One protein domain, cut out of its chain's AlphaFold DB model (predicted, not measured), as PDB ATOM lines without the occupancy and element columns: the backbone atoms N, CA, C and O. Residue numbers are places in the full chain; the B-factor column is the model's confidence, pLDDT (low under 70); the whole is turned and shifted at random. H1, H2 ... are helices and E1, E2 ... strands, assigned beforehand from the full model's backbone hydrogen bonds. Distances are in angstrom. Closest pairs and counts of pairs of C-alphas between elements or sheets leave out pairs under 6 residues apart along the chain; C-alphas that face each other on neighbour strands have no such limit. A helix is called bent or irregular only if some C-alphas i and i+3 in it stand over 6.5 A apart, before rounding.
ATOM      1  N   TYR A   8     -18.437 -32.839   3.235       95.88
ATOM      2  CA  TYR A   8     -17.072 -32.582   2.778       95.88
ATOM      3  C   TYR A   8     -16.645 -33.673   1.811       95.88
ATOM      4  O   TYR A   8     -16.676 -34.858   2.156       95.88
ATOM      5  N   TYR A   9     -16.274 -33.286   0.595       96.31
ATOM      6  CA  TYR A   9     -15.913 -34.232  -0.453       96.31
ATOM      7  C   TYR A   9     -14.631 -34.983  -0.094       96.31
ATOM      8  O   TYR A   9     -13.675 -34.393   0.404       96.31
ATOM      9  N   MET A  10     -14.618 -36.288  -0.348       96.00
ATOM     10  CA  MET A  10     -13.467 -37.160  -0.150       96.00
ATOM     11  C   MET A  10     -13.200 -37.865  -1.482       96.00
ATOM     12  O   MET A  10     -13.997 -38.682  -1.949       96.00
ATOM     13  N   GLY A  11     -12.099 -37.474  -2.128       93.44
ATOM     14  CA  GLY A  11     -11.790 -37.852  -3.511       93.44
ATOM     15  C   GLY A  11     -10.915 -39.099  -3.669       93.44
ATOM     16  O   GLY A  11     -10.592 -39.464  -4.798       93.44
ATOM     17  N   ASP A  12     -10.501 -39.731  -2.569       95.25
ATOM     18  CA  ASP A  12      -9.640 -40.915  -2.578       95.25
ATOM     19  C   ASP A  12     -10.456 -42.192  -2.838       95.25
ATOM     20  O   ASP A  12     -11.312 -42.596  -2.049       95.25
ATOM     21  N   GLU A  13     -10.183 -42.856  -3.961       94.56
ATOM     22  CA  GLU A  13     -10.916 -44.056  -4.383       94.56
ATOM     23  C   GLU A  13     -10.737 -45.228  -3.407       94.56
ATOM     24  O   GLU A  13     -11.676 -45.977  -3.133       94.56
ATOM     25  N   SER A  14      -9.541 -45.376  -2.830       97.44
ATOM     26  CA  SER A  14      -9.259 -46.449  -1.877       97.44
ATOM     27  C   SER A  14     -10.071 -46.272  -0.593       97.44
ATOM     28  O   SER A  14     -10.639 -47.233  -0.072       97.44
ATOM     29  N   GLN A  15     -10.165 -45.041  -0.095       97.75
ATOM     30  CA  GLN A  15     -10.975 -44.679   1.055       97.75
ATOM     31  C   GLN A  15     -12.465 -44.782   0.743       97.75
ATOM     32  O   GLN A  15     -13.194 -45.304   1.582       97.75
ATOM     33  N   ASN A  16     -12.914 -44.378  -0.450       95.50
ATOM     34  CA  ASN A  16     -14.299 -44.572  -0.891       95.50
ATOM     35  C   ASN A  16     -14.688 -46.055  -0.783       95.50
ATOM     36  O   ASN A  16     -15.638 -46.411  -0.089       95.50
ATOM     37  N   ASN A  17     -13.871 -46.939  -1.360       96.50
ATOM     38  CA  ASN A  17     -14.101 -48.382  -1.316       96.50
ATOM     39  C   ASN A  17     -14.100 -48.942   0.117       96.50
ATOM     40  O   ASN A  17     -14.911 -49.816   0.431       96.50
ATOM     41  N   ARG A  18     -13.231 -48.436   1.007       97.69
ATOM     42  CA  ARG A  18     -13.236 -48.812   2.433       97.69
ATOM     43  C   ARG A  18     -14.523 -48.384   3.133       97.69
ATOM     44  O   ARG A  18     -15.130 -49.210   3.813       97.69
ATOM     45  N   SER A  19     -14.930 -47.126   2.967       96.94
ATOM     46  CA  SER A  19     -16.159 -46.583   3.554       96.94
ATOM     47  C   SER A  19     -17.381 -47.370   3.068       96.94
ATOM     48  O   SER A  19     -18.130 -47.899   3.890       96.94
ATOM     49  N   ARG A  20     -17.496 -47.570   1.748       95.56
ATOM     50  CA  ARG A  20     -18.584 -48.324   1.113       95.56
ATOM     51  C   ARG A  20     -18.649 -49.766   1.595       95.56
ATOM     52  O   ARG A  20     -19.719 -50.251   1.924       95.56
ATOM     53  N   THR A  21     -17.511 -50.452   1.707       97.25
ATOM     54  CA  THR A  21     -17.477 -51.854   2.166       97.25
ATOM     55  C   THR A  21     -17.935 -52.005   3.622       97.25
ATOM     56  O   THR A  21     -18.473 -53.047   3.989       97.25
ATOM     57  N   ARG A  22     -17.743 -50.981   4.466       97.62
ATOM     58  CA  ARG A  22     -18.180 -50.999   5.873       97.62
ATOM     59  C   ARG A  22     -19.676 -50.737   6.033       97.62
ATOM     60  O   ARG A  22     -20.289 -51.322   6.921       97.62
ATOM     61  N   ILE A  23     -20.263 -49.868   5.209       97.75
ATOM     62  CA  ILE A  23     -21.697 -49.536   5.287       97.75
ATOM     63  C   ILE A  23     -22.551 -50.483   4.442       97.75
ATOM     64  O   ILE A  23     -23.565 -51.000   4.916       97.75
ATOM     65  N   CYS A  24     -22.082 -50.748   3.228       96.25
ATOM     66  CA  CYS A  24     -22.732 -51.505   2.170       96.25
ATOM     67  C   CYS A  24     -21.871 -52.701   1.717       96.25
ATOM     68  O   CYS A  24     -21.394 -52.729   0.576       96.25
ATOM     69  N   PRO A  25     -21.647 -53.708   2.584       96.12
ATOM     70  CA  PRO A  25     -20.897 -54.896   2.200       96.12
ATOM     71  C   PRO A  25     -21.618 -55.681   1.095       96.12
ATOM     72  O   PRO A  25     -22.849 -55.690   1.000       96.12
ATOM     73  N   THR A  26     -20.840 -56.370   0.258       94.31
ATOM     74  CA  THR A  26     -21.361 -57.215  -0.825       94.31
ATOM     75  C   THR A  26     -22.397 -58.209  -0.300       94.31
ATOM     76  O   THR A  26     -22.164 -58.876   0.704       94.31
ATOM     77  N   GLY A  27     -23.531 -58.323  -0.996       95.75
ATOM     78  CA  GLY A  27     -24.628 -59.229  -0.637       95.75
ATOM     79  C   GLY A  27     -25.663 -58.629   0.316       95.75
ATOM     80  O   GLY A  27     -26.816 -59.045   0.274       95.75
ATOM     81  N   TRP A  28     -25.326 -57.578   1.074       97.06
ATOM     82  CA  TRP A  28     -26.232 -57.023   2.087       97.06
ATOM     83  C   TRP A  28     -27.597 -56.611   1.524       97.06
ATOM     84  O   TRP A  28     -28.626 -56.927   2.111       97.06
ATOM     85  N   ALA A  29     -27.634 -55.951   0.365       97.38
ATOM     86  CA  ALA A  29     -28.901 -55.531  -0.232       97.38
ATOM     87  C   ALA A  29     -29.753 -56.707  -0.732       97.38
ATOM     88  O   ALA A  29     -30.975 -56.622  -0.683       97.38
ATOM     89  N   ALA A  30     -29.130 -57.801  -1.178       97.19
ATOM     90  CA  ALA A  30     -29.853 -59.002  -1.584       97.19
ATOM     91  C   ALA A  30     -30.485 -59.704  -0.371       97.19
ATOM     92  O   ALA A  30     -31.623 -60.153  -0.455       97.19
ATOM     93  N   ASP A  31     -29.773 -59.727   0.759       97.06
ATOM     94  CA  ASP A  31     -30.246 -60.348   2.000       97.06
ATOM     95  C   ASP A  31     -31.320 -59.517   2.722       97.06
ATOM     96  O   ASP A  31     -32.091 -60.057   3.513       97.06
ATOM     97  N   ASN A  32     -31.366 -58.201   2.475       96.75
ATOM     98  CA  ASN A  32     -32.187 -57.271   3.255       96.75
ATOM     99  C   ASN A  32     -33.166 -56.417   2.424       96.75
ATOM    100  O   ASN A  32     -33.783 -55.499   2.969       96.75
ATOM    101  N   GLY A  33     -33.296 -56.670   1.121       96.56
ATOM    102  CA  GLY A  33     -34.203 -55.941   0.230       96.56
ATOM    103  C   GLY A  33     -35.456 -56.726  -0.159       96.56
ATOM    104  O   GLY A  33     -35.582 -57.917   0.115       96.56
ATOM    105  N   ASP A  34     -36.393 -56.050  -0.831       96.88
ATOM    106  CA  ASP A  34     -37.616 -56.657  -1.367       96.88
ATOM    107  C   ASP A  34     -37.577 -56.607  -2.911       96.88
ATOM    108  O   ASP A  34     -37.550 -55.513  -3.485       96.88
ATOM    109  N   PRO A  35     -37.583 -57.758  -3.618       96.56
ATOM    110  CA  PRO A  35     -37.515 -57.796  -5.082       96.56
ATOM    111  C   PRO A  35     -38.654 -57.059  -5.798       96.56
ATOM    112  O   PRO A  35     -38.528 -56.751  -6.978       96.56
ATOM    113  N   SER A  36     -39.758 -56.741  -5.111       95.94
ATOM    114  CA  SER A  36     -40.825 -55.917  -5.692       95.94
ATOM    115  C   SER A  36     -40.392 -54.483  -6.011       95.94
ATOM    116  O   SER A  36     -41.104 -53.790  -6.737       95.94
ATOM    117  N   ALA A  37     -39.254 -54.031  -5.473       94.69
ATOM    118  CA  ALA A  37     -38.670 -52.732  -5.779       94.69
ATOM    119  C   ALA A  37     -37.884 -52.694  -7.098       94.69
ATOM    120  O   ALA A  37     -37.519 -51.601  -7.526       94.69
ATOM    121  N   LEU A  38     -37.609 -53.848  -7.715       94.50
ATOM    122  CA  LEU A  38     -36.875 -53.930  -8.976       94.50
ATOM    123  C   LEU A  38     -37.706 -53.369 -10.133       94.50
ATOM    124  O   LEU A  38     -38.917 -53.594 -10.212       94.50
ATOM    125  N   VAL A  39     -37.041 -52.647 -11.033       89.12
ATOM    126  CA  VAL A  39     -37.689 -52.016 -12.191       89.12
ATOM    127  C   VAL A  39     -37.995 -53.046 -13.282       89.12
ATOM    128  O   VAL A  39     -39.083 -53.031 -13.859       89.12
ATOM    129  N   ASP A  40     -37.064 -53.967 -13.536       90.31
ATOM    130  CA  ASP A  40     -37.210 -55.047 -14.509       90.31
ATOM    131  C   ASP A  40     -36.402 -56.303 -14.116       90.31
ATOM    132  O   ASP A  40     -35.874 -56.408 -13.010       90.31
ATOM    133  N   ALA A  41     -36.341 -57.295 -15.013       91.50
ATOM    134  CA  ALA A  41     -35.662 -58.570 -14.771       91.50
ATOM    135  C   ALA A  41     -34.120 -58.498 -14.821       91.50
ATOM    136  O   ALA A  41     -33.464 -59.455 -14.414       91.50
ATOM    137  N   GLY A  42     -33.548 -57.419 -15.363       92.38
ATOM    138  CA  GLY A  42     -32.106 -57.161 -15.378       92.38
ATOM    139  C   GLY A  42     -31.622 -56.349 -14.174       92.38
ATOM    140  O   GLY A  42     -30.417 -56.277 -13.933       92.38
ATOM    141  N   ASP A  43     -32.542 -55.755 -13.418       93.88
ATOM    142  CA  ASP A  43     -32.250 -54.995 -12.210       93.88
ATOM    143  C   ASP A  43     -31.870 -55.906 -11.028       93.88
ATOM    144  O   ASP A  43     -32.288 -57.061 -10.916       93.88
ATOM    145  N   THR A  44     -31.061 -55.377 -10.112       96.12
ATOM    146  CA  THR A  44     -30.617 -56.085  -8.904       96.12
ATOM    147  C   THR A  44     -30.651 -55.160  -7.701       96.12
ATOM    148  O   THR A  44     -30.418 -53.959  -7.820       96.12
ATOM    149  N   LEU A  45     -30.926 -55.715  -6.519       97.12
ATOM    150  CA  LEU A  45     -30.925 -54.934  -5.286       97.12
ATOM    151  C   LEU A  45     -29.511 -54.421  -4.990       97.12
ATOM    152  O   LEU A  45     -28.539 -55.178  -4.974       97.12
ATOM    153  N   ASN A  46     -29.411 -53.125  -4.722       95.31
ATOM    154  CA  ASN A  46     -28.177 -52.424  -4.424       95.31
ATOM    155  C   ASN A  46     -28.271 -51.722  -3.069       95.31
ATOM    156  O   ASN A  46     -29.345 -51.299  -2.645       95.31
ATOM    157  N   CYS A  47     -27.136 -51.624  -2.380       95.94
ATOM    158  CA  CYS A  47     -27.061 -50.902  -1.119       95.94
ATOM    159  C   CYS A  47     -26.731 -49.438  -1.401       95.94
ATOM    160  O   CYS A  47     -25.681 -49.132  -1.977       95.94
ATOM    161  N   ASP A  48     -27.647 -48.568  -1.005       93.81
ATOM    162  CA  ASP A  48     -27.467 -47.126  -0.978       93.81
ATOM    163  C   ASP A  48     -27.084 -46.657   0.430       93.81
ATOM    164  O   ASP A  48     -27.468 -47.272   1.430       93.81
ATOM    165  N   GLU A  49     -26.311 -45.576   0.506       92.38
ATOM    166  CA  GLU A  49     -25.771 -45.039   1.753       92.38
ATOM    167  C   GLU A  49     -25.786 -43.510   1.775       92.38
ATOM    168  O   GLU A  49     -25.356 -42.838   0.835       92.38
ATOM    169  N   PHE A  50     -26.206 -42.959   2.911       90.75
ATOM    170  CA  PHE A  50     -26.106 -41.538   3.200       90.75
ATOM    171  C   PHE A  50     -25.525 -41.310   4.606       90.75
ATOM    172  O   PHE A  50     -25.990 -41.904   5.571       90.75
ATOM    173  N   ALA A  51     -24.532 -40.441   4.804       92.00
ATOM    174  CA  ALA A  51     -23.813 -39.691   3.774       92.00
ATOM    175  C   ALA A  51     -22.963 -40.600   2.862       92.00
ATOM    176  O   ALA A  51     -22.497 -41.659   3.283       92.00
ATOM    177  N   PHE A  52     -22.747 -40.155   1.619       92.38
ATOM    178  CA  PHE A  52     -22.055 -40.923   0.579       92.38
ATOM    179  C   PHE A  52     -20.657 -41.381   1.017       92.38
ATOM    180  O   PHE A  52     -19.936 -40.623   1.673       92.38
ATOM    181  N   ALA A  53     -20.220 -42.569   0.586       94.44
ATOM    182  CA  ALA A  53     -18.871 -43.081   0.860       94.44
ATOM    183  C   ALA A  53     -17.735 -42.166   0.369       94.44
ATOM    184  O   ALA A  53     -16.658 -42.146   0.965       94.44
ATOM    185  N   SER A  54     -17.988 -41.358  -0.661       93.94
ATOM    186  CA  SER A  54     -17.109 -40.303  -1.185       93.94
ATOM    187  C   SER A  54     -17.185 -38.987  -0.389       93.94
ATOM    188  O   SER A  54     -16.995 -37.894  -0.930       93.94
ATOM    189  N   SER A  55     -17.470 -39.064   0.913       95.25
ATOM    190  CA  SER A  55     -17.469 -37.917   1.822       95.25
ATOM    191  C   SER A  55     -16.780 -38.238   3.145       95.25
ATOM    192  O   SER A  55     -16.839 -39.366   3.633       95.25
ATOM    193  N   TYR A  56     -16.185 -37.224   3.776       97.12
ATOM    194  CA  TYR A  56     -15.656 -37.341   5.142       97.12
ATOM    195  C   TYR A  56     -16.763 -37.540   6.189       97.12
ATOM    196  O   TYR A  56     -16.502 -38.001   7.301       97.12
ATOM    197  N   ASN A  57     -18.005 -37.209   5.833       96.19
ATOM    198  CA  ASN A  57     -19.199 -37.440   6.638       96.19
ATOM    199  C   ASN A  57     -19.695 -38.889   6.566       96.19
ATOM    200  O   ASN A  57     -20.631 -39.220   7.290       96.19
ATOM    201  N   SER A  58     -19.131 -39.732   5.690       96.31
ATOM    202  CA  SER A  58     -19.558 -41.122   5.559       96.31
ATOM    203  C   SER A  58     -19.495 -41.829   6.909       96.31
ATOM    204  O   SER A  58     -18.450 -41.834   7.565       96.31
ATOM    205  N   GLY A  59     -20.583 -42.521   7.258       97.00
ATOM    206  CA  GLY A  59     -20.614 -43.410   8.417       97.00
ATOM    207  C   GLY A  59     -19.497 -44.455   8.382       97.00
ATOM    208  O   GLY A  59     -19.034 -44.898   9.426       97.00
ATOM    209  N   GLY A  60     -19.033 -44.844   7.190       97.50
ATOM    210  CA  GLY A  60     -18.005 -45.864   7.012       97.50
ATOM    211  C   GLY A  60     -16.585 -45.376   7.291       97.50
ATOM    212  O   GLY A  60     -15.680 -46.201   7.425       97.50
ATOM    213  N   MET A  61     -16.353 -44.068   7.392       97.88
ATOM    214  CA  MET A  61     -15.013 -43.507   7.544       97.88
ATOM    215  C   MET A  61     -14.646 -43.377   9.021       97.88
ATOM    216  O   MET A  61     -15.352 -42.724   9.785       97.88
ATOM    217  N   SER A  62     -13.543 -43.993   9.452       97.06
ATOM    218  CA  SER A  62     -13.143 -43.919  10.863       97.06
ATOM    219  C   SER A  62     -12.530 -42.556  11.198       97.06
ATOM    220  O   SER A  62     -11.974 -41.877  10.333       97.06
ATOM    221  N   SER A  63     -12.534 -42.170  12.478       96.50
ATOM    222  CA  SER A  63     -11.878 -40.925  12.907       96.50
ATOM    223  C   SER A  63     -10.378 -40.902  12.606       96.50
ATOM    224  O   SER A  63      -9.834 -39.848  12.296       96.50
ATOM    225  N   THR A  64      -9.696 -42.053  12.643       96.56
ATOM    226  CA  THR A  64      -8.262 -42.148  12.308       96.56
ATOM    227  C   THR A  64      -7.985 -41.970  10.817       96.56
ATOM    228  O   THR A  64      -6.864 -41.651  10.440       96.56
ATOM    229  N   GLU A  65      -8.991 -42.179   9.968       96.69
ATOM    230  CA  GLU A  65      -8.932 -41.908   8.529       96.69
ATOM    231  C   GLU A  65      -9.323 -40.456   8.203       96.69
ATOM    232  O   GLU A  65      -9.171 -40.025   7.065       96.69
ATOM    233  N   GLY A  66      -9.792 -39.687   9.195       96.69
ATOM    234  CA  GLY A  66     -10.279 -38.314   9.040       96.69
ATOM    235  C   GLY A  66     -11.803 -38.188   8.970       96.69
ATOM    236  O   GLY A  66     -12.301 -37.097   8.711       96.69
ATOM    237  N   GLY A  67     -12.545 -39.277   9.194       96.81
ATOM    238  CA  GLY A  67     -14.005 -39.266   9.224       96.81
ATOM    239  C   GLY A  67     -14.543 -38.426  10.379       96.81
ATOM    240  O   GLY A  67     -14.042 -38.504  11.505       96.81
ATOM    241  N   ILE A  68     -15.575 -37.633  10.102       95.31
ATOM    242  CA  ILE A  68     -16.158 -36.708  11.086       95.31
ATOM    243  C   ILE A  68     -17.444 -37.237  11.726       95.31
ATOM    244  O   ILE A  68     -17.824 -36.749  12.783       95.31
ATOM    245  N   ASN A  69     -18.053 -38.271  11.133       93.25
ATOM    246  CA  ASN A  69     -19.289 -38.914  11.588       93.25
ATOM    247  C   ASN A  69     -19.184 -40.460  11.504       93.25
ATOM    248  O   ASN A  69     -19.957 -41.081  10.781       93.25
ATOM    249  N   PRO A  70     -18.225 -41.121  12.180       96.56
ATOM    250  CA  PRO A  70     -18.093 -42.577  12.106       96.56
ATOM    251  C   PRO A  70     -19.290 -43.296  12.750       96.56
ATOM    252  O   PRO A  70     -19.632 -43.059  13.909       96.56
ATOM    253  N   ALA A  71     -19.879 -44.246  12.032       96.81
ATOM    254  CA  ALA A  71     -20.987 -45.071  12.498       96.81
ATOM    255  C   ALA A  71     -20.460 -46.289  13.269       96.81
ATOM    256  O   ALA A  71     -20.240 -47.356  12.698       96.81
ATOM    257  N   ILE A  72     -20.202 -46.121  14.570       96.94
ATOM    258  CA  ILE A  72     -19.649 -47.173  15.437       96.94
ATOM    259  C   ILE A  72     -20.778 -47.896  16.191       96.94
ATOM    260  O   ILE A  72     -21.427 -47.274  17.035       96.94
ATOM    261  N   PRO A  73     -21.006 -49.204  15.961       94.94
ATOM    262  CA  PRO A  73     -21.991 -49.948  16.740       94.94
ATOM    263  C   PRO A  73     -21.609 -50.026  18.227       94.94
ATOM    264  O   PRO A  73     -20.416 -50.066  18.554       94.94
ATOM    265  N   PRO A  74     -22.588 -50.125  19.148       93.38
ATOM    266  CA  PRO A  74     -22.312 -50.291  20.572       93.38
ATOM    267  C   PRO A  74     -21.331 -51.442  20.852       93.38
ATOM    268  O   PRO A  74     -21.509 -52.567  20.386       93.38
ATOM    269  N   GLY A  75     -20.271 -51.152  21.611       94.81
ATOM    270  CA  GLY A  75     -19.237 -52.132  21.964       94.81
ATOM    271  C   GLY A  75     -18.252 -52.485  20.839       94.81
ATOM    272  O   GLY A  75     -17.487 -53.438  20.986       94.81
ATOM    273  N   LYS A  76     -18.252 -51.751  19.720       95.81
ATOM    274  CA  LYS A  76     -17.280 -51.897  18.626       95.81
ATOM    275  C   LYS A  76     -16.338 -50.693  18.560       95.81
ATOM    276  O   LYS A  76     -16.569 -49.666  19.187       95.81
ATOM    277  N   THR A  77     -15.260 -50.836  17.793       94.06
ATOM    278  CA  THR A  77     -14.260 -49.780  17.539       94.06
ATOM    279  C   THR A  77     -14.104 -49.445  16.056       94.06
ATOM    280  O   THR A  77     -13.427 -48.479  15.711       94.06
ATOM    281  N   THR A  78     -14.734 -50.226  15.177       94.94
ATOM    282  CA  THR A  78     -14.669 -50.062  13.722       94.94
ATOM    283  C   THR A  78     -16.040 -49.647  13.201       94.94
ATOM    284  O   THR A  78     -17.037 -50.207  13.671       94.94
ATOM    285  N   PRO A  79     -16.112 -48.715  12.232       97.69
ATOM    286  CA  PRO A  79     -17.381 -48.356  11.629       97.69
ATOM    287  C   PRO A  79     -18.050 -49.523  10.903       97.69
ATOM    288  O   PRO A  79     -17.372 -50.338  10.273       97.69
ATOM    289  N   SER A  80     -19.376 -49.579  10.986       96.81
ATOM    290  CA  SER A  80     -20.218 -50.555  10.292       96.81
ATOM    291  C   SER A  80     -21.586 -49.950  10.005       96.81
ATOM    292  O   SER A  80     -22.119 -49.187  10.812       96.81
ATOM    293  N   GLY A  81     -22.198 -50.371   8.898       95.12
ATOM    294  CA  GLY A  81     -23.578 -50.026   8.573       95.12
ATOM    295  C   GLY A  81     -24.594 -50.490   9.620       95.12
ATOM    296  O   GLY A  81     -25.711 -49.990   9.633       95.12
ATOM    297  N   ASP A  82     -24.224 -51.392  10.535       94.00
ATOM    298  CA  ASP A  82     -25.101 -51.849  11.627       94.00
ATOM    299  C   ASP A  82     -25.429 -50.751  12.649       94.00
ATOM    300  O   ASP A  82     -26.363 -50.900  13.432       94.00
ATOM    301  N   ALA A  83     -24.668 -49.655  12.648       94.38
ATOM    302  CA  ALA A  83     -24.977 -48.456  13.421       94.38
ATOM    303  C   ALA A  83     -25.844 -47.444  12.651       94.38
ATOM    304  O   ALA A  83     -26.301 -46.470  13.247       94.38
ATOM    305  N   CYS A  84     -26.065 -47.649  11.349       94.00
ATOM    306  CA  CYS A  84     -26.951 -46.811  10.548       94.00
ATOM    307  C   CYS A  84     -28.407 -47.243  10.724       94.00
ATOM    308  O   CYS A  84     -28.706 -48.434  10.886       94.00
ATOM    309  N   ILE A  85     -29.336 -46.298  10.565       92.56
ATOM    310  CA  ILE A  85     -30.720 -46.690  10.290       92.56
ATOM    311  C   ILE A  85     -30.749 -47.488   8.989       92.56
ATOM    312  O   ILE A  85     -30.161 -47.092   7.983       92.56
ATOM    313  N   SER A  86     -31.386 -48.654   9.038       93.38
ATOM    314  CA  SER A  86     -31.405 -49.599   7.929       93.38
ATOM    315  C   SER A  86     -32.809 -49.684   7.352       93.38
ATOM    316  O   SER A  86     -33.774 -49.948   8.070       93.38
ATOM    317  N   MET A  87     -32.912 -49.450   6.051       94.38
ATOM    318  CA  MET A  87     -34.168 -49.395   5.315       94.38
ATOM    319  C   MET A  87     -34.139 -50.330   4.105       94.38
ATOM    320  O   MET A  87     -33.098 -50.870   3.723       94.38
ATOM    321  N   TYR A  88     -35.290 -50.521   3.478       95.81
ATOM    322  CA  TYR A  88     -35.406 -51.201   2.198       95.81
ATOM    323  C   TYR A  88     -36.559 -50.620   1.385       95.81
ATOM    324  O   TYR A  88     -37.595 -50.236   1.930       95.81
ATOM    325  N   ALA A  89     -36.370 -50.536   0.072       95.31
ATOM    326  CA  ALA A  89     -37.430 -50.175  -0.846       95.31
ATOM    327  C   ALA A  89     -38.350 -51.374  -1.062       95.31
ATOM    328  O   ALA A  89     -37.897 -52.509  -1.216       95.31
ATOM    329  N   LYS A  90     -39.650 -51.106  -1.111       94.44
ATOM    330  CA  LYS A  90     -40.675 -52.099  -1.410       94.44
ATOM    331  C   LYS A  90     -41.845 -51.453  -2.124       94.44
ATOM    332  O   LYS A  90     -42.218 -50.312  -1.834       94.44
ATOM    333  N   LYS A  91     -42.470 -52.209  -3.022       91.06
ATOM    334  CA  LYS A  91     -43.712 -51.791  -3.658       91.06
ATOM    335  C   LYS A  91     -44.887 -51.898  -2.689       91.06
ATOM    336  O   LYS A  91     -45.157 -52.960  -2.128       91.06
ATOM    337  N   HIS A  92     -45.621 -50.803  -2.534       88.31
ATOM    338  CA  HIS A  92     -46.869 -50.742  -1.785       88.31
ATOM    339  C   HIS A  92     -47.940 -50.103  -2.677       88.31
ATOM    340  O   HIS A  92     -47.921 -48.908  -2.969       88.31
ATOM    341  N   GLY A  93     -48.845 -50.938  -3.195       88.00
ATOM    342  CA  GLY A  93     -49.762 -50.538  -4.264       88.00
ATOM    343  C   GLY A  93     -49.018 -50.267  -5.577       88.00
ATOM    344  O   GLY A  93     -48.300 -51.130  -6.083       88.00
ATOM    345  N   SER A  94     -49.203 -49.073  -6.142       82.94
ATOM    346  CA  SER A  94     -48.528 -48.631  -7.371       82.94
ATOM    347  C   SER A  94     -47.217 -47.878  -7.123       82.94
ATOM    348  O   SER A  94     -46.545 -47.541  -8.092       82.94
ATOM    349  N   MET A  95     -46.855 -47.612  -5.866       84.06
ATOM    350  CA  MET A  95     -45.709 -46.774  -5.502       84.06
ATOM    351  C   MET A  95     -44.607 -47.582  -4.818       84.06
ATOM    352  O   MET A  95     -44.858 -48.641  -4.239       84.06
ATOM    353  N   ILE A  96     -43.382 -47.060  -4.875       86.38
ATOM    354  CA  ILE A  96     -42.248 -47.553  -4.094       86.38
ATOM    355  C   ILE A  96     -42.143 -46.725  -2.818       86.38
ATOM    356  O   ILE A  96     -42.197 -45.500  -2.860       86.38
ATOM    357  N   HIS A  97     -41.986 -47.403  -1.688       87.94
ATOM    358  CA  HIS A  97     -41.792 -46.784  -0.382       87.94
ATOM    359  C   HIS A  97     -40.523 -47.329   0.268       87.94
ATOM    360  O   HIS A  97     -40.148 -48.479   0.028       87.94
ATOM    361  N   LEU A  98     -39.895 -46.516   1.118       88.88
ATOM    362  CA  LEU A  98     -38.826 -46.953   2.010       88.88
ATOM    363  C   LEU A  98     -39.427 -47.407   3.340       88.88
ATOM    364  O   LEU A  98     -40.135 -46.650   4.003       88.88
ATOM    365  N   PHE A  99     -39.129 -48.642   3.726       90.12
ATOM    366  CA  PHE A  99     -39.533 -49.234   4.995       90.12
ATOM    367  C   PHE A  99     -38.314 -49.449   5.882       90.12
ATOM    368  O   PHE A  99     -37.249 -49.834   5.407       90.12
ATOM    369  N   SER A 100     -38.481 -49.240   7.183       90.75
ATOM    370  CA  SER A 100     -37.456 -49.564   8.174       90.75
ATOM    371  C   SER A 100     -37.341 -51.079   8.371       90.75
ATOM    372  O   SER A 100     -38.355 -51.775   8.459       90.75
ATOM    373  N   GLN A 101     -36.119 -51.605   8.470       87.25
ATOM    374  CA  GLN A 101     -35.881 -53.042   8.680       87.25
ATOM    375  C   GLN A 101     -36.282 -53.520  10.078       87.25
ATOM    376  O   GLN A 101     -36.690 -54.666  10.243       87.25
ATOM    377  N   ASN A 102     -36.179 -52.659  11.088       82.50
ATOM    378  CA  ASN A 102     -36.497 -52.987  12.480       82.50
ATOM    379  C   ASN A 102     -37.803 -52.331  12.964       82.50
ATOM    380  O   ASN A 102     -38.102 -52.375  14.155       82.50
ATOM    381  N   GLY A 103     -38.562 -51.709  12.054       77.19
ATOM    382  CA  GLY A 103     -39.778 -50.967  12.384       77.19
ATOM    383  C   GLY A 103     -39.534 -49.679  13.177       77.19
ATOM    384  O   GLY A 103     -40.494 -49.110  13.684       77.19
ATOM    385  N   ALA A 104     -38.282 -49.227  13.307       76.50
ATOM    386  CA  ALA A 104     -37.967 -47.946  13.925       76.50
ATOM    387  C   ALA A 104     -38.066 -46.823  12.891       76.50
ATOM    388  O   ALA A 104     -37.459 -46.912  11.819       76.50
ATOM    389  N   ASP A 105     -38.796 -45.767  13.227       77.50
ATOM    390  CA  ASP A 105     -38.865 -44.572  12.395       77.50
ATOM    391  C   ASP A 105     -37.563 -43.759  12.475       77.50
ATOM    392  O   ASP A 105     -36.932 -43.716  13.539       77.50
ATOM    393  N   PRO A 106     -37.162 -43.079  11.385       77.06
ATOM    394  CA  PRO A 106     -36.053 -42.137  11.424       77.06
ATOM    395  C   PRO A 106     -36.308 -41.026  12.444       77.06
ATOM    396  O   PRO A 106     -37.322 -40.327  12.399       77.06
ATOM    397  N   THR A 107     -35.353 -40.826  13.343       79.25
ATOM    398  CA  THR A 107     -35.355 -39.726  14.315       79.25
ATOM    399  C   THR A 107     -34.708 -38.460  13.758       79.25
ATOM    400  O   THR A 107     -34.800 -37.402  14.381       79.25
ATOM    401  N   PHE A 108     -34.052 -38.562  12.595       73.50
ATOM    402  CA  PHE A 108     -33.219 -37.520  11.987       73.50
ATOM    403  C   PHE A 108     -32.036 -37.101  12.872       73.50
ATOM    404  O   PHE A 108     -31.506 -35.998  12.742       73.50
ATOM    405  N   SER A 109     -31.622 -37.991  13.775       80.75
ATOM    406  CA  SER A 109     -30.429 -37.845  14.618       80.75
ATOM    407  C   SER A 109     -29.387 -38.933  14.344       80.75
ATOM    408  O   SER A 109     -28.321 -38.954  14.960       80.75
ATOM    409  N   GLU A 110     -29.688 -39.841  13.416       84.88
ATOM    410  CA  GLU A 110     -28.805 -40.920  13.019       84.88
ATOM    411  C   GLU A 110     -27.560 -40.393  12.311       84.88
ATOM    412  O   GLU A 110     -27.601 -39.447  11.528       84.88
ATOM    413  N   VAL A 111     -26.438 -41.065  12.560       87.94
ATOM    414  CA  VAL A 111     -25.145 -40.730  11.949       87.94
ATOM    415  C   VAL A 111     -25.157 -41.000  10.440       87.94
ATOM    416  O   VAL A 111     -24.496 -40.309   9.667       87.94
ATOM    417  N   CYS A 112     -25.906 -42.022  10.029       93.00
ATOM    418  CA  CYS A 112     -26.036 -42.471   8.652       93.00
ATOM    419  C   CYS A 112     -27.332 -43.261   8.454       93.00
ATOM    420  O   CYS A 112     -27.865 -43.853   9.396       93.00
ATOM    421  N   GLY A 113     -27.786 -43.320   7.206       92.62
ATOM    422  CA  GLY A 113     -28.790 -44.256   6.722       92.62
ATOM    423  C   GLY A 113     -28.205 -45.175   5.652       92.62
ATOM    424  O   GLY A 113     -27.358 -44.756   4.863       92.62
ATOM    425  N   ARG A 114     -28.666 -46.426   5.623       95.19
ATOM    426  CA  ARG A 114     -28.424 -47.366   4.522       95.19
ATOM    427  C   ARG A 114     -29.735 -47.978   4.054       95.19
ATOM    428  O   ARG A 114     -30.603 -48.266   4.880       95.19
ATOM    429  N   ALA A 115     -29.877 -48.208   2.755       95.12
ATOM    430  CA  ALA A 115     -31.095 -48.775   2.191       95.12
ATOM    431  C   ALA A 115     -30.807 -49.830   1.121       95.12
ATOM    432  O   ALA A 115     -29.937 -49.645   0.276       95.12
ATOM    433  N   ALA A 116     -31.562 -50.931   1.131       97.12
ATOM    434  CA  ALA A 116     -31.595 -51.869   0.012       97.12
ATOM    435  C   ALA A 116     -32.626 -51.380  -1.015       97.12
ATOM    436  O   ALA A 116     -33.824 -51.396  -0.738       97.12
ATOM    437  N   ILE A 117     -32.174 -50.918  -2.179       95.44
ATOM    438  CA  ILE A 117     -33.028 -50.327  -3.221       95.44
ATOM    439  C   ILE A 117     -32.746 -50.947  -4.593       95.44
ATOM    440  O   ILE A 117     -31.790 -51.700  -4.748       95.44
ATOM    441  N   SER A 118     -33.570 -50.645  -5.597       94.50
ATOM    442  CA  SER A 118     -33.272 -50.989  -6.995       94.50
ATOM    443  C   SER A 118     -31.912 -50.422  -7.419       94.50
ATOM    444  O   SER A 118     -31.588 -49.262  -7.145       94.50
ATOM    445  N   GLY A 119     -31.118 -51.238  -8.108       91.75
ATOM    446  CA  GLY A 119     -29.826 -50.844  -8.647       91.75
ATOM    447  C   GLY A 119     -29.957 -49.808  -9.754       91.75
ATOM    448  O   GLY A 119     -29.087 -48.943  -9.860       91.75
ATOM    449  N   MET A 120     -31.040 -49.850 -10.531       88.81
ATOM    450  CA  MET A 120     -31.379 -48.783 -11.475       88.81
ATOM    451  C   MET A 120     -31.643 -47.460 -10.754       88.81
ATOM    452  O   MET A 120     -30.961 -46.475 -11.031       88.81
ATOM    453  N   HIS A 121     -32.544 -47.446  -9.763       86.62
ATOM    454  CA  HIS A 121     -32.847 -46.227  -9.006       86.62
ATOM    455  C   HIS A 121     -31.607 -45.645  -8.307       86.62
ATOM    456  O   HIS A 121     -31.436 -44.426  -8.279       86.62
ATOM    457  N   ASN A 122     -30.716 -46.495  -7.781       86.19
ATOM    458  CA  ASN A 122     -29.488 -46.023  -7.144       86.19
ATOM    459  C   ASN A 122     -28.516 -45.372  -8.149       86.19
ATOM    460  O   ASN A 122     -27.965 -44.293  -7.919       86.19
ATOM    461  N   GLN A 123     -28.295 -46.029  -9.291       78.56
ATOM    462  CA  GLN A 123     -27.294 -45.596 -10.268       78.56
ATOM    463  C   GLN A 123     -27.725 -44.367 -11.065       78.56
ATOM    464  O   GLN A 123     -26.889 -43.498 -11.323       78.56
ATOM    465  N   GLU A 124     -29.002 -44.277 -11.436       71.88
ATOM    466  CA  GLU A 124     -29.527 -43.161 -12.227       71.88
ATOM    467  C   GLU A 124     -29.606 -41.867 -11.414       71.88
ATOM    468  O   GLU A 124     -29.347 -40.792 -11.950       71.88
ATOM    469  N   SER A 125     -29.893 -41.961 -10.113       65.56
ATOM    470  CA  SER A 125     -30.000 -40.785  -9.247       65.56
ATOM    471  C   SER A 125     -28.631 -40.166  -8.942       65.56
ATOM    472  O   SER A 125     -28.432 -38.966  -9.130       65.56
ATOM    473  N   MET A 126     -27.656 -40.979  -8.507       70.06
ATOM    474  CA  MET A 126     -26.398 -40.456  -7.950       70.06
ATOM    475  C   MET A 126     -25.120 -41.128  -8.452       70.06
ATOM    476  O   MET A 126     -24.044 -40.673  -8.077       70.06
ATOM    477  N   GLY A 127     -25.184 -42.152  -9.308       71.06
ATOM    478  CA  GLY A 127     -24.021 -42.943  -9.734       71.06
ATOM    479  C   GLY A 127     -22.916 -42.138 -10.441       71.06
ATOM    480  O   GLY A 127     -22.126 -41.416  -9.830       71.06
ATOM    481  N   GLY A 128     -22.805 -42.260 -11.766       73.19
ATOM    482  CA  GLY A 128     -21.793 -41.508 -12.528       73.19
ATOM    483  C   GLY A 128     -21.973 -39.984 -12.435       73.19
ATOM    484  O   GLY A 128     -21.007 -39.229 -12.570       73.19
ATOM    485  N   HIS A 129     -23.200 -39.530 -12.166       79.06
ATOM    486  CA  HIS A 129     -23.575 -38.119 -12.096       79.06
ATOM    487  C   HIS A 129     -22.873 -37.371 -10.964       79.06
ATOM    488  O   HIS A 129     -22.343 -36.288 -11.207       79.06
ATOM    489  N   PHE A 130     -22.779 -37.953  -9.764       82.25
ATOM    490  CA  PHE A 130     -22.129 -37.296  -8.631       82.25
ATOM    491  C   PHE A 130     -20.625 -37.117  -8.858       82.25
ATOM    492  O   PHE A 130     -20.083 -36.020  -8.709       82.25
ATOM    493  N   ALA A 131     -19.945 -38.176  -9.307       82.25
ATOM    494  CA  ALA A 131     -18.521 -38.111  -9.626       82.25
ATOM    495  C   ALA A 131     -18.230 -37.103 -10.754       82.25
ATOM    496  O   ALA A 131     -17.226 -36.387 -10.712       82.25
ATOM    497  N   ASN A 132     -19.109 -37.018 -11.758       85.44
ATOM    498  CA  ASN A 132     -18.996 -36.035 -12.833       85.44
ATOM    499  C   ASN A 132     -19.251 -34.608 -12.344       85.44
ATOM    500  O   ASN A 132     -18.482 -33.716 -12.701       85.44
ATOM    501  N   PHE A 133     -20.262 -34.394 -11.500       86.38
ATOM    502  CA  PHE A 133     -20.546 -33.100 -10.884       86.38
ATOM    503  C   PHE A 133     -19.330 -32.579 -10.114       86.38
ATOM    504  O   PHE A 133     -18.873 -31.468 -10.378       86.38
ATOM    505  N   MET A 134     -18.738 -33.404  -9.243       88.94
ATOM    506  CA  MET A 134     -17.555 -33.019  -8.467       88.94
ATOM    507  C   MET A 134     -16.396 -32.586  -9.368       88.94
ATOM    508  O   MET A 134     -15.768 -31.552  -9.133       88.94
ATOM    509  N   LYS A 135     -16.159 -33.318 -10.465       87.81
ATOM    510  CA  LYS A 135     -15.135 -32.968 -11.462       87.81
ATOM    511  C   LYS A 135     -15.451 -31.661 -12.194       87.81
ATOM    512  O   LYS A 135     -14.573 -30.809 -12.320       87.81
ATOM    513  N   GLN A 136     -16.678 -31.496 -12.685       90.06
ATOM    514  CA  GLN A 136     -17.098 -30.330 -13.471       90.06
ATOM    515  C   GLN A 136     -17.101 -29.046 -12.638       90.06
ATOM    516  O   GLN A 136     -16.618 -28.011 -13.099       90.06
ATOM    517  N   MET A 137     -17.560 -29.140 -11.393       91.25
ATOM    518  CA  MET A 137     -17.571 -28.036 -10.434       91.25
ATOM    519  C   MET A 137     -16.218 -27.824  -9.750       91.25
ATOM    520  O   MET A 137     -16.062 -26.879  -8.982       91.25
ATOM    521  N   ARG A 138     -15.219 -28.660 -10.073       91.75
ATOM    522  CA  ARG A 138     -13.850 -28.604  -9.537       91.75
ATOM    523  C   ARG A 138     -13.804 -28.665  -8.007       91.75
ATOM    524  O   ARG A 138     -12.916 -28.059  -7.411       91.75
ATOM    525  N   ILE A 139     -14.731 -29.408  -7.407       93.25
ATOM    526  CA  ILE A 139     -14.751 -29.683  -5.971       93.25
ATOM    527  C   ILE A 139     -13.567 -30.596  -5.655       93.25
ATOM    528  O   ILE A 139     -13.391 -31.651  -6.272       93.25
ATOM    529  N   LYS A 140     -12.716 -30.161  -4.733       93.62
ATOM    530  CA  LYS A 140     -11.505 -30.869  -4.323       93.62
ATOM    531  C   LYS A 140     -11.711 -31.592  -3.004       93.62
ATOM    532  O   LYS A 140     -12.699 -31.399  -2.306       93.62
ATOM    533  N   ASP A 141     -10.762 -32.460  -2.684       94.94
ATOM    534  CA  ASP A 141     -10.706 -33.112  -1.382       94.94
ATOM    535  C   ASP A 141     -10.862 -32.084  -0.247       94.94
ATOM    536  O   ASP A 141     -10.194 -31.048  -0.252       94.94
ATOM    537  N   LYS A 142     -11.762 -32.384   0.695       95.62
ATOM    538  CA  LYS A 142     -12.200 -31.542   1.824       95.62
ATOM    539  C   LYS A 142     -12.991 -30.288   1.463       95.62
ATOM    540  O   LYS A 142     -13.373 -29.564   2.380       95.62
ATOM    541  N   ASP A 143     -13.288 -30.029   0.194       96.56
ATOM    542  CA  ASP A 143     -14.201 -28.941  -0.141       96.56
ATOM    543  C   ASP A 143     -15.615 -29.278   0.344       96.56
ATOM    544  O   ASP A 143     -16.105 -30.408   0.234       96.56
ATOM    545  N   ALA A 144     -16.270 -28.260   0.895       94.56
ATOM    546  CA  ALA A 144     -17.649 -28.332   1.334       94.56
ATOM    547  C   ALA A 144     -18.603 -28.304   0.130       94.56
ATOM    548  O   ALA A 144     -18.458 -27.479  -0.773       94.56
ATOM    549  N   TYR A 145     -19.625 -29.152   0.157       90.12
ATOM    550  CA  TYR A 145     -20.738 -29.136  -0.783       90.12
ATOM    551  C   TYR A 145     -22.058 -29.397  -0.057       90.12
ATOM    552  O   TYR A 145     -22.101 -29.972   1.031       90.12
ATOM    553  N   TRP A 146     -23.147 -28.969  -0.681       87.00
ATOM    554  CA  TRP A 146     -24.498 -29.185  -0.183       87.00
ATOM    555  C   TRP A 146     -25.235 -30.129  -1.118       87.00
ATOM    556  O   TRP A 146     -25.098 -30.025  -2.338       87.00
ATOM    557  N   LEU A 147     -26.010 -31.040  -0.538       79.19
ATOM    558  CA  LEU A 147     -26.991 -31.827  -1.265       79.19
ATOM    559  C   LEU A 147     -28.363 -31.235  -0.973       79.19
ATOM    560  O   LEU A 147     -28.824 -31.270   0.165       79.19
ATOM    561  N   ASP A 148     -28.999 -30.707  -2.008       75.69
ATOM    562  CA  ASP A 148     -30.403 -30.341  -1.959       75.69
ATOM    563  C   ASP A 148     -31.220 -31.492  -2.548       75.69
ATOM    564  O   ASP A 148     -31.168 -31.757  -3.750       75.69
ATOM    565  N   THR A 149     -31.944 -32.204  -1.688       68.00
ATOM    566  CA  THR A 149     -32.843 -33.288  -2.098       68.00
ATOM    567  C   THR A 149     -34.173 -32.766  -2.641       68.00
ATOM    568  O   THR A 149     -35.001 -33.564  -3.075       68.00
ATOM    569  N   ARG A 150     -34.404 -31.445  -2.579       58.44
ATOM    570  CA  ARG A 150     -35.662 -30.756  -2.897       58.44
ATOM    571  C   ARG A 150     -36.891 -31.331  -2.198       58.44
ATOM    572  O   ARG A 150     -38.013 -31.116  -2.644       58.44
TER     573      ARG A 150
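This is residues 8 to 150 of the 174 residues of an uncharacterized protein of Streptomyces sp. CB00072 (UniProt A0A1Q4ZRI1). A strongly twisted sheet of four strands makes the middle of this domain, with the short helix H2 packed over its inner strand E4; the long helix H3 starts where E4 ends and folds back past the edge strand E1, while H1 meets the sheet only with its last residues. Long loops join much of this, the longest, residues 51 to 84, running from E1 to E2, and after H3 the chain turns back in a tail without a named element, residues 137 to 150. The printed part has 143 residues, with three named helices and four named strands in the order H1 H2 E1 E2 E3 E4 H3; the sheet runs E1 E4 E2 E3 and is mixed. The class is mixed, helices and strands, with 60 residues, under half, in named elements. The whole is compact, with a radius of gyration of the C-alphas of 15.2 A and spans of 42 by 41 by 28 A.

In the sheet, E1 is residues 45 to 50, 16.6 A long, beginning at C-alpha 45 (-30.925, -54.934, -5.286). E4 is residues 113 to 118, 15.9 A; E2 is residues 85 to 92, 20.6 A; E3 is residues 95 to 100, 16.2 A. H2 is residues 28 to 32, 6.1 A. H1 is residues 13 to 23, 15.5 A, from C-alpha 13 (-10.916, -44.056, -4.383). H3 is residues 119 to 136, 24.6 A, ending at C-alpha 136 (-17.098, -30.330, -13.471); it is irregular, with C-alphas 125 and 128 8.9 A apart.

E1, an edge strand, is antiparallel to E4 at 151 degrees, with N 46 and O 117 2.8 A apart, within hydrogen-bond range. E4 and E2 are parallel at 30 degrees, with N 87 and O 114 at 2.8 A. E2 and E3 form a hairpin, antiparallel at 151 degrees, with N 88 and O 99 at 2.8 A. H2 is on the sheet, over E4, at a height of 7.7 A; its closest C-alphas to E4 are those of Ala 29 and Ala 116, 4.6 A apart. H1 only grazes the sheet with residues 19 to 23; its closest C-alphas to E1 are those of Ile 23 and Glu 49, 7.0 A apart. H3 only grazes the sheet with residues 119 to 126; its closest C-alphas to E1 are those of Gly 119 and Asn 46, 4.8 A apart. H3 is apart from H1 and from H2. In H1 and H2 every O i to N i+4 pair is within hydrogen-bond range; in H3, 11 of 14 are.

The C-alphas farthest apart, those of Thr 64 and Gly 93, are 45.5 A apart. The printed part has no cut. The links H2 to E1, E1 to E2 and E3 to E4 are long. Mean pLDDT of the printed part is 91.0; residues 125, 149 and 150 are under 70.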